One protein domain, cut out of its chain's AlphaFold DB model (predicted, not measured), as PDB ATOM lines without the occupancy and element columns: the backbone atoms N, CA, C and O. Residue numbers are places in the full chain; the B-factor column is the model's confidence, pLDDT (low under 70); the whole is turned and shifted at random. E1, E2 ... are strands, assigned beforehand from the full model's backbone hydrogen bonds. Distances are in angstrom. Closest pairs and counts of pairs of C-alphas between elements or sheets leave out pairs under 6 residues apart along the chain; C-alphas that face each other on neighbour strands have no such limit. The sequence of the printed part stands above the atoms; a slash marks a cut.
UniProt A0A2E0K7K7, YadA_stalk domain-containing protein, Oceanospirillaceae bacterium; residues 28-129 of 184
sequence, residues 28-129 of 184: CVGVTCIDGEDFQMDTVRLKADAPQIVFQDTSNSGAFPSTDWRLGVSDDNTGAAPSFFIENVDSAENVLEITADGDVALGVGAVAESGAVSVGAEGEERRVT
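Overview. This is residues 28 to 129 of the 184 residues of the protein "YadA_stalk domain-containing protein" of Oceanospirillaceae bacterium (UniProt A0A2E0K7K7). With little regular structure, this is one twisted sheet, E2-E3-E4-E5-E6, with E1 off beyond E2 and an unnamed tail, residues 107 to 129, at the E6 edge. The sheet is a meander, each strand the antiparallel neighbour of the one before. The 102 printed residues hold no named helix and six strands, E1 to E6 in chain order, all strand by class, with 29 residues in named elements. The whole is loose, radius of gyration of the C-alphas 16.6 A, spans 52 by 43 by 27 A.

Arrangement. E1, residues 44 to 46, pairs with no named strand. E2, residues 52 to 55, and E3, residues 69 to 74, form a hairpin at 175 degrees, N 53 to O 71 2.8 A. E4, residues 83 to 88, follows E3 at 160 degrees, N 70 to O 87 2.9 A. E5, residues 93 to 99, follows E4 at 167 degrees, N 84 to O 98 2.8 A. E6, residues 104 to 106, follows E5 at 160 degrees, N 105 to O 97 2.9 A.

Along the chain. E1 begins at C-alpha 44 (34.017, 39.563, 109.599); E6 ends at C-alpha 106 (11.913, 26.885, 116.029). E3, E4 and E5 measure 15.3, 15.6 and 15.7 A.

Size, cuts and confidence. The C-alphas farthest apart, Gly 36 and Gly 123, are 52.6 A apart. The printed part has no cut; the E2 to E3 link is long. Residues 76 to 80 are under pLDDT 70.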
ATOM      1  N   CYS A  28      35.369  44.601 107.680       96.69
ATOM      2  CA  CYS A  28      34.275  45.327 108.316       96.69
ATOM      3  C   CYS A  28      33.295  45.809 107.248       96.69
ATOM      4  O   CYS A  28      33.711  46.435 106.273       96.69
ATOM      5  N   VAL A  29      32.006  45.533 107.437       95.44
ATOM      6  CA  VAL A  29      30.920  46.006 106.574       95.44
ATOM      7  C   VAL A  29      29.917  46.784 107.413       95.44
ATOM      8  O   VAL A  29      29.416  46.283 108.418       95.44
ATOM      9  N   GLY A  30      29.593  47.999 106.979       93.56
ATOM     10  CA  GLY A  30      28.579  48.838 107.608       93.56
ATOM     11  C   GLY A  30      29.052  50.263 107.878       93.56
ATOM     12  O   GLY A  30      30.238  50.582 107.805       93.56
ATOM     13  N   VAL A  31      28.100  51.151 108.159       88.12
ATOM     14  CA  VAL A  31      28.335  52.607 108.200       88.12
ATOM     15  C   VAL A  31      29.126  53.074 109.423       88.12
ATOM     16  O   VAL A  31      29.575  54.216 109.460       88.12
ATOM     17  N   THR A  32      29.307  52.203 110.419       93.12
ATOM     18  CA  THR A  32      30.055  52.490 111.654       93.12
ATOM     19  C   THR A  32      31.409  51.768 111.724       93.12
ATOM     20  O   THR A  32      32.067  51.749 112.771       93.12
ATOM     21  N   CYS A  33      31.859  51.175 110.615       96.06
ATOM     22  CA  CYS A  33      33.246  50.743 110.449       96.06
ATOM     23  C   CYS A  33      34.197  51.950 110.493       96.06
ATOM     24  O   CYS A  33      33.855  53.033 110.017       96.06
ATOM     25  N   ILE A  34      35.389  51.769 111.065       95.50
ATOM     26  CA  ILE A  34      36.393  52.836 111.203       95.50
ATOM     27  C   ILE A  34      37.743  52.421 110.614       95.50
ATOM     28  O   ILE A  34      38.055  51.236 110.521       95.50
ATOM     29  N   ASP A  35      38.564  53.408 110.250       92.56
ATOM     30  CA  ASP A  35      39.959  53.160 109.878       92.56
ATOM     31  C   ASP A  35      40.785  52.757 111.110       92.56
ATOM     32  O   ASP A  35      40.637  53.338 112.190       92.56
ATOM     33  N   GLY A  36      41.645  51.750 110.950       90.94
ATOM     34  CA  GLY A  36      42.433  51.173 112.043       90.94
ATOM     35  C   GLY A  36      41.622  50.369 113.069       90.94
ATOM     36  O   GLY A  36      42.014  50.315 114.233       90.94
ATOM     37  N   GLU A  37      40.497  49.768 112.669       94.19
ATOM     38  CA  GLU A  37      39.680  48.932 113.554       94.19
ATOM     39  C   GLU A  37      40.465  47.730 114.119       94.19
ATOM     40  O   GLU A  37      41.130  46.997 113.387       94.19
ATOM     41  N   ASP A  38      40.372  47.518 115.436       94.75
ATOM     42  CA  ASP A  38      40.919  46.330 116.094       94.75
ATOM     43  C   ASP A  38      39.907  45.184 116.026       94.75
ATOM     44  O   ASP A  38      38.903  45.170 116.747       94.75
ATOM     45  N   PHE A  39      40.180  44.224 115.147       94.81
ATOM     46  CA  PHE A  39      39.326  43.067 114.894       94.81
ATOM     47  C   PHE A  39      39.457  41.953 115.932       94.81
ATOM     48  O   PHE A  39      38.616  41.060 115.949       94.81
ATOM     49  N   GLN A  40      40.455  41.990 116.820       92.81
ATOM     50  CA  GLN A  40      40.737  40.888 117.742       92.81
ATOM     51  C   GLN A  40      40.798  39.528 117.013       92.81
ATOM     52  O   GLN A  40      41.726  39.293 116.242       92.81
ATOM     53  N   MET A  41      39.825  38.641 117.255       93.94
ATOM     54  CA  MET A  41      39.704  37.321 116.621       93.94
ATOM     55  C   MET A  41      38.609  37.270 115.541       93.94
ATOM     56  O   MET A  41      38.402  36.217 114.937       93.94
ATOM     57  N   ASP A  42      37.912  38.379 115.284       96.06
ATOM     58  CA  ASP A  42      36.804  38.431 114.334       96.06
ATOM     59  C   ASP A  42      37.325  38.496 112.895       96.06
ATOM     60  O   ASP A  42      38.118  39.367 112.523       96.06
ATOM     61  N   THR A  43      36.837  37.594 112.046       95.38
ATOM     62  CA  THR A  43      37.161  37.579 110.610       95.38
ATOM     63  C   THR A  43      36.238  38.491 109.803       95.38
ATOM     64  O   THR A  43      36.662  39.095 108.820       95.38
ATOM     65  N   VAL A  44      34.979  38.643 110.217       95.69
ATOM     66  CA  VAL A  44      34.017  39.563 109.599       95.69
ATOM     67  C   VAL A  44      33.238  40.276 110.695       95.69
ATOM     68  O   VAL A  44      32.696  39.630 111.589       95.69
ATOM     69  N   ARG A  45      33.152  41.605 110.609       95.44
ATOM     70  CA  ARG A  45      32.290  42.435 111.454       95.44
ATOM     71  C   ARG A  45      31.235  43.119 110.609       95.44
ATOM     72  O   ARG A  45      31.566  43.847 109.678       95.44
ATOM     73  N   LEU A  46      29.976  42.914 110.968       95.00
ATOM     74  CA  LEU A  46      28.854  43.660 110.416       95.00
ATOM     75  C   LEU A  46      28.437  44.702 111.449       95.00
ATOM     76  O   LEU A  46      28.106  44.339 112.576       95.00
ATOM     77  N   LYS A  47      28.497  45.987 111.096       92.81
ATOM     78  CA  LYS A  47      28.250  47.086 112.035       92.81
ATOM     79  C   LYS A  47      27.170  48.027 111.514       92.81
ATOM     80  O   LYS A  47      27.398  48.868 110.644       92.81
ATOM     81  N   ALA A  48      25.985  47.877 112.075       90.19
ATOM     82  CA  ALA A  48      24.815  48.723 111.887       90.19
ATOM     83  C   ALA A  48      23.959  48.610 113.156       90.19
ATOM     84  O   ALA A  48      24.304  47.818 114.030       90.19
ATOM     85  N   ASP A  49      22.859  49.356 113.243       86.94
ATOM     86  CA  ASP A  49      21.915  49.206 114.359       86.94
ATOM     87  C   ASP A  49      21.269  47.803 114.323       86.94
ATOM     88  O   ASP A  49      21.279  47.095 115.313       86.94
ATOM     89  N   ALA A  50      20.848  47.319 113.149       88.19
ATOM     90  CA  ALA A  50      20.374  45.941 112.953       88.19
ATOM     91  C   ALA A  50      21.117  45.282 111.773       88.19
ATOM     92  O   ALA A  50      20.646  45.346 110.631       88.19
ATOM     93  N   PRO A  51      22.327  44.728 111.981       92.06
ATOM     94  CA  PRO A  51      23.116  44.148 110.905       92.06
ATOM     95  C   PRO A  51      22.488  42.847 110.396       92.06
ATOM     96  O   PRO A  51      22.092  41.967 111.161       92.06
ATOM     97  N   GLN A  52      22.418  42.730 109.070       93.50
ATOM     98  CA  GLN A  52      21.737  41.640 108.377       93.50
ATOM     99  C   GLN A  52      22.557  41.165 107.174       93.50
ATOM    100  O   GLN A  52      23.256  41.948 106.529       93.50
ATOM    101  N   ILE A  53      22.426  39.882 106.855       96.31
ATOM    102  CA  ILE A  53      22.879  39.263 105.612       96.31
ATOM    103  C   ILE A  53      21.633  38.766 104.887       96.31
ATOM    104  O   ILE A  53      20.867  37.975 105.437       96.31
ATOM    105  N   VAL A  54      21.432  39.225 103.654       96.12
ATOM    106  CA  VAL A  54      20.316  38.787 102.811       96.12
ATOM    107  C   VAL A  54      20.839  37.823 101.753       96.12
ATOM    108  O   VAL A  54      21.783  38.132 101.026       96.12
ATOM    109  N   PHE A  55      20.206  36.663 101.667       96.25
ATOM    110  CA  PHE A  55      20.410  35.653 100.643       96.25
ATOM    111  C   PHE A  55      19.238  35.742  99.667       96.25
ATOM    112  O   PHE A  55      18.145  35.269  99.965       96.25
ATOM    113  N   GLN A  56      19.471  36.392  98.530       94.31
ATOM    114  CA  GLN A  56      18.478  36.525  97.466       94.31
ATOM    115  C   GLN A  56      18.677  35.417  96.435       94.31
ATOM    116  O   GLN A  56      19.740  35.323  95.813       94.31
ATOM    117  N   ASP A  57      17.663  34.585  96.250       91.88
ATOM    118  CA  ASP A  57      17.615  33.589  95.198       91.88
ATOM    119  C   ASP A  57      17.170  34.245  93.885       91.88
ATOM    120  O   ASP A  57      16.002  34.535  93.638       91.88
ATOM    121  N   THR A  58      18.128  34.481  92.992       92.12
ATOM    122  CA  THR A  58      17.857  35.094  91.683       92.12
ATOM    123  C   THR A  58      17.376  34.090  90.628       92.12
ATOM    124  O   THR A  58      17.361  34.405  89.431       92.12
ATOM    125  N   SER A  59      17.091  32.841  91.007       91.50
ATOM    126  CA  SER A  59      16.666  31.815  90.062       91.50
ATOM    127  C   SER A  59      15.249  32.095  89.545       91.50
ATOM    128  O   SER A  59      14.307  32.353  90.282       91.50
ATOM    129  N   ASN A  60      15.092  32.045  88.220       84.00
ATOM    130  CA  ASN A  60      13.835  32.382  87.532       84.00
ATOM    131  C   ASN A  60      13.196  31.174  86.832       84.00
ATOM    132  O   ASN A  60      12.282  31.313  86.020       84.00
ATOM    133  N   SER A  61      13.710  29.972  87.093       86.69
ATOM    134  CA  SER A  61      13.160  28.729  86.557       86.69
ATOM    135  C   SER A  61      12.563  27.919  87.693       86.69
ATOM    136  O   SER A  61      13.235  27.731  88.698       86.69
ATOM    137  N   GLY A  62      11.389  27.318  87.491       82.56
ATOM    138  CA  GLY A  62      10.775  26.427  88.488       82.56
ATOM    139  C   GLY A  62      11.557  25.136  88.786       82.56
ATOM    140  O   GLY A  62      11.042  24.266  89.477       82.56
ATOM    141  N   ALA A  63      12.766  24.977  88.235       89.25
ATOM    142  CA  ALA A  63      13.694  23.898  88.567       89.25
ATOM    143  C   ALA A  63      14.477  24.156  89.867       89.25
ATOM    144  O   ALA A  63      15.040  23.214  90.423       89.25
ATOM    145  N   PHE A  64      14.511  25.403  90.340       88.38
ATOM    146  CA  PHE A  64      15.156  25.792  91.587       88.38
ATOM    147  C   PHE A  64      14.106  26.409  92.521       88.38
ATOM    148  O   PHE A  64      13.183  27.069  92.032       88.38
ATOM    149  N   PRO A  65      14.186  26.161  93.841       86.56
ATOM    150  CA  PRO A  65      13.457  26.964  94.820       86.56
ATOM    151  C   PRO A  65      13.793  28.446  94.623       86.56
ATOM    152  O   PRO A  65      14.881  28.747  94.160       86.56
ATOM    153  N   SER A  66      12.876  29.346  94.965       90.94
ATOM    154  CA  SER A  66      13.066  30.795  94.810       90.94
ATOM    155  C   SER A  66      12.964  31.526  96.146       90.94
ATOM    156  O   SER A  66      12.531  32.669  96.176       90.94
ATOM    157  N   THR A  67      13.224  30.821  97.250       92.06
ATOM    158  CA  THR A  67      13.002  31.359  98.590       92.06
ATOM    159  C   THR A  67      14.168  32.217  99.031       92.06
ATOM    160  O   THR A  67      15.277  31.704  99.203       92.06
ATOM    161  N   ASP A  68      13.876  33.484  99.295       95.00
ATOM    162  CA  ASP A  68      14.828  34.422  99.865       95.00
ATOM    163  C   ASP A  68      14.933  34.239 101.384       95.00
ATOM    164  O   ASP A  68      13.940  34.070 102.098       95.00
ATOM    165  N   TRP A  69      16.159  34.309 101.899       96.38
ATOM    166  CA  TRP A  69      16.445  34.170 103.325       96.38
ATOM    167  C   TRP A  69      17.165  35.392 103.858       96.38
ATOM    168  O   TRP A  69      17.983  36.011 103.179       96.38
ATOM    169  N   ARG A  70      16.925  35.703 105.124       96.38
ATOM    170  CA  ARG A  70      17.681  36.712 105.853       96.38
ATOM    171  C   ARG A  70      18.191  36.124 107.145       96.38
ATOM    172  O   ARG A  70      17.464  35.441 107.856       96.38
ATOM    173  N   LEU A  71      19.451  36.411 107.430       96.69
ATOM    174  CA  LEU A  71      20.056  36.202 108.729       96.69
ATOM    175  C   LEU A  71      20.309  37.566 109.351       96.69
ATOM    176  O   LEU A  71      20.882  38.438 108.697       96.69
ATOM    177  N   GLY A  72      19.914  37.754 110.601       94.06
ATOM    178  CA  GLY A  72      20.079  39.039 111.253       94.06
ATOM    179  C   GLY A  72      20.187  38.937 112.756       94.06
ATOM    180  O   GLY A  72      19.873  37.917 113.368       94.06
ATOM    181  N   VAL A  73      20.632  40.042 113.331       92.81
ATOM    182  CA  VAL A  73      20.367  40.355 114.727       92.81
ATOM    183  C   VAL A  73      19.521  41.618 114.759       92.81
ATOM    184  O   VAL A  73      19.762  42.554 113.992       92.81
ATOM    185  N   SER A  74      18.511  41.613 115.612       85.69
ATOM    186  CA  SER A  74      17.709  42.783 115.931       85.69
ATOM    187  C   SER A  74      17.998  43.143 117.374       85.69
ATOM    188  O   SER A  74      17.917  42.287 118.249       85.69
ATOM    189  N   ASP A  75      18.358  44.390 117.630       75.75
ATOM    190  CA  ASP A  75      18.402  44.976 118.971       75.75
ATOM    191  C   ASP A  75      17.477  46.198 119.066       75.75
ATOM    192  O   ASP A  75      17.602  47.041 119.960       75.75
ATOM    193  N   ASP A  76      16.575  46.323 118.093       60.69
ATOM    194  CA  ASP A  76      15.944  47.578 117.783       60.69
ATOM    195  C   ASP A  76      15.035  48.011 118.933       60.69
ATOM    196  O   ASP A  76      14.092  47.336 119.343       60.69
ATOM    197  N   ASN A  77      15.321  49.205 119.453       49.69
ATOM    198  CA  ASN A  77      14.609  49.875 120.547       49.69
ATOM    199  C   ASN A  77      13.132  50.227 120.213       49.69
ATOM    200  O   ASN A  77      12.564  51.163 120.780       49.69
ATOM    201  N   THR A  78      12.507  49.521 119.271       54.72
ATOM    202  CA  THR A  78      11.117  49.645 118.814       54.72
ATOM    203  C   THR A  78      10.135  48.834 119.672       54.72
ATOM    204  O   THR A  78       8.924  48.960 119.494       54.72
ATOM    205  N   GLY A  79      10.642  48.065 120.643       51.09
ATOM    206  CA  GLY A  79       9.852  47.285 121.602       51.09
ATOM    207  C   GLY A  79       9.858  45.775 121.354       51.09
ATOM    208  O   GLY A  79       9.290  45.047 122.167       51.09
ATOM    209  N   ALA A  80      10.505  45.302 120.284       64.69
ATOM    210  CA  ALA A  80      10.833  43.891 120.115       64.69
ATOM    211  C   ALA A  80      11.987  43.499 121.056       64.69
ATOM    212  O   ALA A  80      12.859  44.316 121.361       64.69
ATOM    213  N   ALA A  81      11.973  42.264 121.560       71.19
ATOM    214  CA  ALA A  81      13.093  41.755 122.342       71.19
ATOM    215  C   ALA A  81      14.312  41.579 121.420       71.19
ATOM    216  O   ALA A  81      14.142  41.133 120.286       71.19
ATOM    217  N   PRO A  82      15.531  41.902 121.884       87.75
ATOM    218  CA  PRO A  82      16.726  41.671 121.090       87.75
ATOM    219  C   PRO A  82      16.867  40.180 120.761       87.75
ATOM    220  O   PRO A  82      16.777  39.332 121.659       87.75
ATOM    221  N   SER A  83      17.100  39.857 119.490       92.06
ATOM    222  CA  SER A  83      17.177  38.475 119.019       92.06
ATOM    223  C   SER A  83      18.133  38.280 117.843       92.06
ATOM    224  O   SER A  83      18.420  39.187 117.065       92.06
ATOM    225  N   PHE A  84      18.650  37.061 117.724       94.81
ATOM    226  CA  PHE A  84      19.252  36.527 116.507       94.81
ATOM    227  C   PHE A  84      18.189  35.730 115.757       94.81
ATOM    228  O   PHE A  84      17.526  34.885 116.361       94.81
ATOM    229  N   PHE A  85      18.042  35.946 114.453       95.19
ATOM    230  CA  PHE A  85      16.964  35.330 113.690       95.19
ATOM    231  C   PHE A  85      17.392  34.862 112.298       95.19
ATOM    232  O   PHE A  85      18.309  35.406 111.676       95.19
ATOM    233  N   ILE A  86      16.671  33.853 111.807       97.19
ATOM    234  CA  ILE A  86      16.614  33.478 110.394       97.19
ATOM    235  C   ILE A  86      15.171  33.665 109.939       97.19
ATOM    236  O   ILE A  86      14.250  33.088 110.517       97.19
ATOM    237  N   GLU A  87      14.989  34.432 108.876       95.31
ATOM    238  CA  GLU A  87      13.694  34.805 108.315       95.31
ATOM    239  C   GLU A  87      13.578  34.284 106.881       95.31
ATOM    240  O   GLU A  87      14.515  34.413 106.086       95.31
ATOM    241  N   ASN A  88      12.415  33.726 106.543       95.56
ATOM    242  CA  ASN A  88      11.993  33.577 105.156       95.56
ATOM    243  C   ASN A  88      11.439  34.924 104.678       95.56
ATOM    244  O   ASN A  88      10.366  35.348 105.114       95.56
ATOM    245  N   VAL A  89      12.177  35.587 103.790       95.06
ATOM    246  CA  VAL A  89      11.894  36.958 103.343       95.06
ATOM    247  C   VAL A  89      10.665  37.012 102.437       95.06
ATOM    248  O   VAL A  89       9.954  38.015 102.450       95.06
ATOM    249  N   ASP A  90      10.362  35.939 101.702       92.69
ATOM    250  CA  ASP A  90       9.175  35.884 100.840       92.69
ATOM    251  C   ASP A  90       7.886  35.942 101.661       92.69
ATOM    252  O   ASP A  90       6.903  36.568 101.256       92.69
ATOM    253  N   SER A  91       7.880  35.256 102.809       93.75
ATOM    254  CA  SER A  91       6.732  35.202 103.715       93.75
ATOM    255  C   SER A  91       6.791  36.228 104.844       93.75
ATOM    256  O   SER A  91       5.781  36.400 105.517       93.75
ATOM    257  N   ALA A  92       7.928  36.900 105.040       91.81
ATOM    258  CA  ALA A  92       8.210  37.769 106.186       91.81
ATOM    259  C   ALA A  92       7.992  37.065 107.541       91.81
ATOM    260  O   ALA A  92       7.387  37.614 108.459       91.81
ATOM    261  N   GLU A  93       8.451  35.814 107.640       91.81
ATOM    262  CA  GLU A  93       8.254  34.962 108.818       91.81
ATOM    263  C   GLU A  93       9.595  34.448 109.346       91.81
ATOM    264  O   GLU A  93      10.401  33.886 108.593       91.81
ATOM    265  N   ASN A  94       9.800  34.563 110.658       92.69
ATOM    266  CA  ASN A  94      10.937  33.945 111.331       92.69
ATOM    267  C   ASN A  94      10.778  32.418 111.320       92.69
ATOM    268  O   ASN A  94       9.745  31.877 111.708       92.69
ATOM    269  N   VAL A  95      11.818  31.708 110.885       95.56
ATOM    270  CA  VAL A  95      11.904  30.238 110.985       95.56
ATOM    271  C   VAL A  95      12.765  29.785 112.157       95.56
ATOM    272  O   VAL A  95      12.676  28.632 112.580       95.56
ATOM    273  N   LEU A  96      13.617  30.678 112.648       96.69
ATOM    274  CA  LEU A  96      14.408  30.518 113.853       96.69
ATOM    275  C   LEU A  96      14.526  31.884 114.509       96.69
ATOM    276  O   LEU A  96      14.897  32.849 113.844       96.69
ATOM    277  N   GLU A  97      14.300  31.930 115.810       95.31
ATOM    278  CA  GLU A  97      14.593  33.091 116.634       95.31
ATOM    279  C   GLU A  97      15.238  32.637 117.943       95.31
ATOM    280  O   GLU A  97      14.814  31.651 118.546       95.31
ATOM    281  N   ILE A  98      16.293  33.340 118.354       95.75
ATOM    282  CA  ILE A  98      16.999  33.143 119.618       95.75
ATOM    283  C   ILE A  98      17.048  34.494 120.323       95.75
ATOM    284  O   ILE A  98      17.692  35.420 119.826       95.75
ATOM    285  N   THR A  99      16.375  34.620 121.462       93.25
ATOM    286  CA  THR A  99      16.337  35.874 122.230       93.25
ATOM    287  C   THR A  99      17.635  36.083 123.012       93.25
ATOM    288  O   THR A  99      18.409  35.149 123.238       93.25
ATOM    289  N   ALA A 100      17.879  37.310 123.479       91.44
ATOM    290  CA  ALA A 100      19.023  37.605 124.346       91.44
ATOM    291  C   ALA A 100      19.016  36.830 125.679       91.44
ATOM    292  O   ALA A 100      20.081  36.620 126.260       91.44
ATOM    293  N   ASP A 101      17.844  36.379 126.139       90.75
ATOM    294  CA  ASP A 101      17.692  35.566 127.352       90.75
ATOM    295  C   ASP A 101      17.916  34.060 127.093       90.75
ATOM    296  O   ASP A 101      17.967  33.263 128.030       90.75
ATOM    297  N   GLY A 102      18.129  33.673 125.830       92.19
ATOM    298  CA  GLY A 102      18.393  32.295 125.419       92.19
ATOM    299  C   GLY A 102      17.142  31.479 125.090       92.19
ATOM    300  O   GLY A 102      17.253  30.263 124.923       92.19
ATOM    301  N   ASP A 103      15.979  32.120 124.971       94.69
ATOM    302  CA  ASP A 103      14.748  31.466 124.526       94.69
ATOM    303  C   ASP A 103      14.834  31.171 123.031       94.69
ATOM    304  O   ASP A 103      15.347  31.985 122.259       94.69
ATOM    305  N   VAL A 104      14.320  30.014 122.610       96.88
ATOM    306  CA  VAL A 104      14.408  29.573 121.213       96.88
ATOM    307  C   VAL A 104      13.016  29.334 120.653       96.88
ATOM    308  O   VAL A 104      12.260  28.538 121.203       96.88
ATOM    309  N   ALA A 105      12.705  29.953 119.518       96.75
ATOM    310  CA  ALA A 105      11.547  29.619 118.698       96.75
ATOM    311  C   ALA A 105      12.012  28.934 117.409       96.75
ATOM    312  O   ALA A 105      12.812  29.485 116.651       96.75
ATOM    313  N   LEU A 106      11.528  27.715 117.166       97.19
ATOM    314  CA  LEU A 106      11.913  26.885 116.029       97.19
ATOM    315  C   LEU A 106      10.711  26.562 115.134       97.19
ATOM    316  O   LEU A 106       9.819  25.792 115.497       97.19
ATOM    317  N   GLY A 107      10.759  27.072 113.906       95.62
ATOM    318  CA  GLY A 107       9.733  26.922 112.880       95.62
ATOM    319  C   GLY A 107       8.893  28.185 112.686       95.62
ATOM    320  O   GLY A 107       8.761  29.001 113.589       95.62
ATOM    321  N   VAL A 108       8.301  28.317 111.495       92.88
ATOM    322  CA  VAL A 108       7.413  29.437 111.112       92.88
ATOM    323  C   VAL A 108       6.300  29.632 112.148       92.88
ATOM    324  O   VAL A 108       5.666  28.655 112.539       92.88
ATOM    325  N   GLY A 109       6.040  30.851 112.613       89.56
ATOM    326  CA  GLY A 109       4.993  31.104 113.612       89.56
ATOM    327  C   GLY A 109       5.237  30.485 114.999       89.56
ATOM    328  O   GLY A 109       4.354  30.538 115.850       89.56
ATOM    329  N   ALA A 110       6.409  29.888 115.264       95.44
ATOM    330  CA  ALA A 110       6.775  29.536 116.632       95.44
ATOM    331  C   ALA A 110       6.992  30.812 117.456       95.44
ATOM    332  O   ALA A 110       7.577  31.777 116.971       95.44
ATOM    333  N   VAL A 111       6.538  30.805 118.708       92.50
ATOM    334  CA  VAL A 111       6.655  31.960 119.611       92.50
ATOM    335  C   VAL A 111       7.698  31.661 120.678       92.50
ATOM    336  O   VAL A 111       7.633  30.606 121.310       92.50
ATOM    337  N   ALA A 112       8.650  32.574 120.880       93.38
ATOM    338  CA  ALA A 112       9.647  32.446 121.937       93.38
ATOM    339  C   ALA A 112       8.971  32.472 123.316       93.38
ATOM    340  O   ALA A 112       8.150  33.343 123.608       93.38
ATOM    341  N   GLU A 113       9.321  31.507 124.163       93.44
ATOM    342  CA  GLU A 113       8.760  31.344 125.501       93.44
ATOM    343  C   GLU A 113       9.894  31.246 126.524       93.44
ATOM    344  O   GLU A 113      10.895  30.567 126.293       93.44
ATOM    345  N   SER A 114       9.732  31.942 127.652       94.50
ATOM    346  CA  SER A 114      10.789  32.110 128.649       94.50
ATOM    347  C   SER A 114      11.281  30.770 129.204       94.50
ATOM    348  O   SER A 114      10.513  29.996 129.778       94.50
ATOM    349  N   GLY A 115      12.581  30.515 129.068       95.38
ATOM    350  CA  GLY A 115      13.244  29.295 129.513       95.38
ATOM    351  C   GLY A 115      12.925  28.060 128.669       95.38
ATOM    352  O   GLY A 115      13.132  26.945 129.153       95.38
ATOM    353  N   ALA A 116      12.416  28.226 127.444       96.00
ATOM    354  CA  ALA A 116      11.954  27.123 126.609       96.00
ATOM    355  C   ALA A 116      12.563  27.114 125.199       96.00
ATOM    356  O   ALA A 116      12.946  28.133 124.624       96.00
ATOM    357  N   VAL A 117      12.583  25.910 124.617       97.69
ATOM    358  CA  VAL A 117      12.661  25.722 123.167       97.69
ATOM    359  C   VAL A 117      11.241  25.484 122.673       97.69
ATOM    360  O   VAL A 117      10.711  24.376 122.771       97.69
ATOM    361  N   SER A 118      10.617  26.535 122.163       97.38
ATOM    362  CA  SER A 118       9.307  26.473 121.534       97.38
ATOM    363  C   SER A 118       9.429  25.968 120.100       97.38
ATOM    364  O   SER A 118      10.278  26.413 119.330       97.38
ATOM    365  N   VAL A 119       8.563  25.030 119.720       97.81
ATOM    366  CA  VAL A 119       8.483  24.492 118.350       97.81
ATOM    367  C   VAL A 119       7.218  24.950 117.617       97.81
ATOM    368  O   VAL A 119       6.907  24.447 116.536       97.81
ATOM    369  N   GLY A 120       6.445  25.873 118.191       96.06
ATOM    370  CA  GLY A 120       5.165  26.311 117.636       96.06
ATOM    371  C   GLY A 120       4.464  27.355 118.498       96.06
ATOM    372  O   GLY A 120       5.100  28.074 119.265       96.06
ATOM    373  N   ALA A 121       3.149  27.426 118.350       94.94
ATOM    374  CA  ALA A 121       2.266  28.269 119.145       94.94
ATOM    375  C   ALA A 121       1.007  27.477 119.530       94.94
ATOM    376  O   ALA A 121       0.799  26.359 119.050       94.94
ATOM    377  N   GLU A 122       0.168  28.045 120.396       94.62
ATOM    378  CA  GLU A 122      -1.118  27.442 120.761       94.62
ATOM    379  C   GLU A 122      -1.983  27.210 119.509       94.62
ATOM    380  O   GLU A 122      -2.274  28.144 118.763       94.62
ATOM    381  N   GLY A 123      -2.385  25.957 119.268       95.00
ATOM    382  CA  GLY A 123      -3.141  25.557 118.077       95.00
ATOM    383  C   GLY A 123      -2.303  25.357 116.806       95.00
ATOM    384  O   GLY A 123      -2.846  24.934 115.783       95.00
ATOM    385  N   GLU A 124      -0.995  25.620 116.866       95.50
ATOM    386  CA  GLU A 124      -0.020  25.435 115.785       95.50
ATOM    387  C   GLU A 124       1.167  24.571 116.249       95.50
ATOM    388  O   GLU A 124       2.337  24.829 115.946       95.50
ATOM    389  N   GLU A 125       0.882  23.526 117.025       96.44
ATOM    390  CA  GLU A 125       1.910  22.661 117.587       96.44
ATOM    391  C   GLU A 125       2.598  21.819 116.506       96.44
ATOM    392  O   GLU A 125       1.978  21.244 115.603       96.44
ATOM    393  N   ARG A 126       3.918  21.660 116.640       96.94
ATOM    394  CA  ARG A 126       4.709  20.773 115.782       96.94
ATOM    395  C   ARG A 126       5.039  19.473 116.485       96.94
ATOM    396  O   ARG A 126       5.272  19.411 117.688       96.94
ATOM    397  N   ARG A 127       5.122  18.403 115.695       97.12
ATOM    398  CA  ARG A 127       5.631  17.118 116.180       97.12
ATOM    399  C   ARG A 127       7.151  17.140 116.208       97.12
ATOM    400  O   ARG A 127       7.772  17.418 115.186       97.12
ATOM    401  N   VAL A 128       7.724  16.701 117.323       97.75
ATOM    402  CA  VAL A 128       9.131  16.299 117.399       97.75
ATOM    403  C   VAL A 128       9.210  14.806 117.082       97.75
ATOM    404  O   VAL A 128       8.684  13.968 117.815       97.75
ATOM    405  N   THR A 129       9.789  14.460 115.935       97.75
ATOM    406  CA  THR A 129       9.898  13.071 115.463       97.75
ATOM    407  C   THR A 129      11.319  12.543 115.634       97.75
ATOM    408  O   THR A 129      12.262  13.309 115.790       97.75
TER     409      THR A 129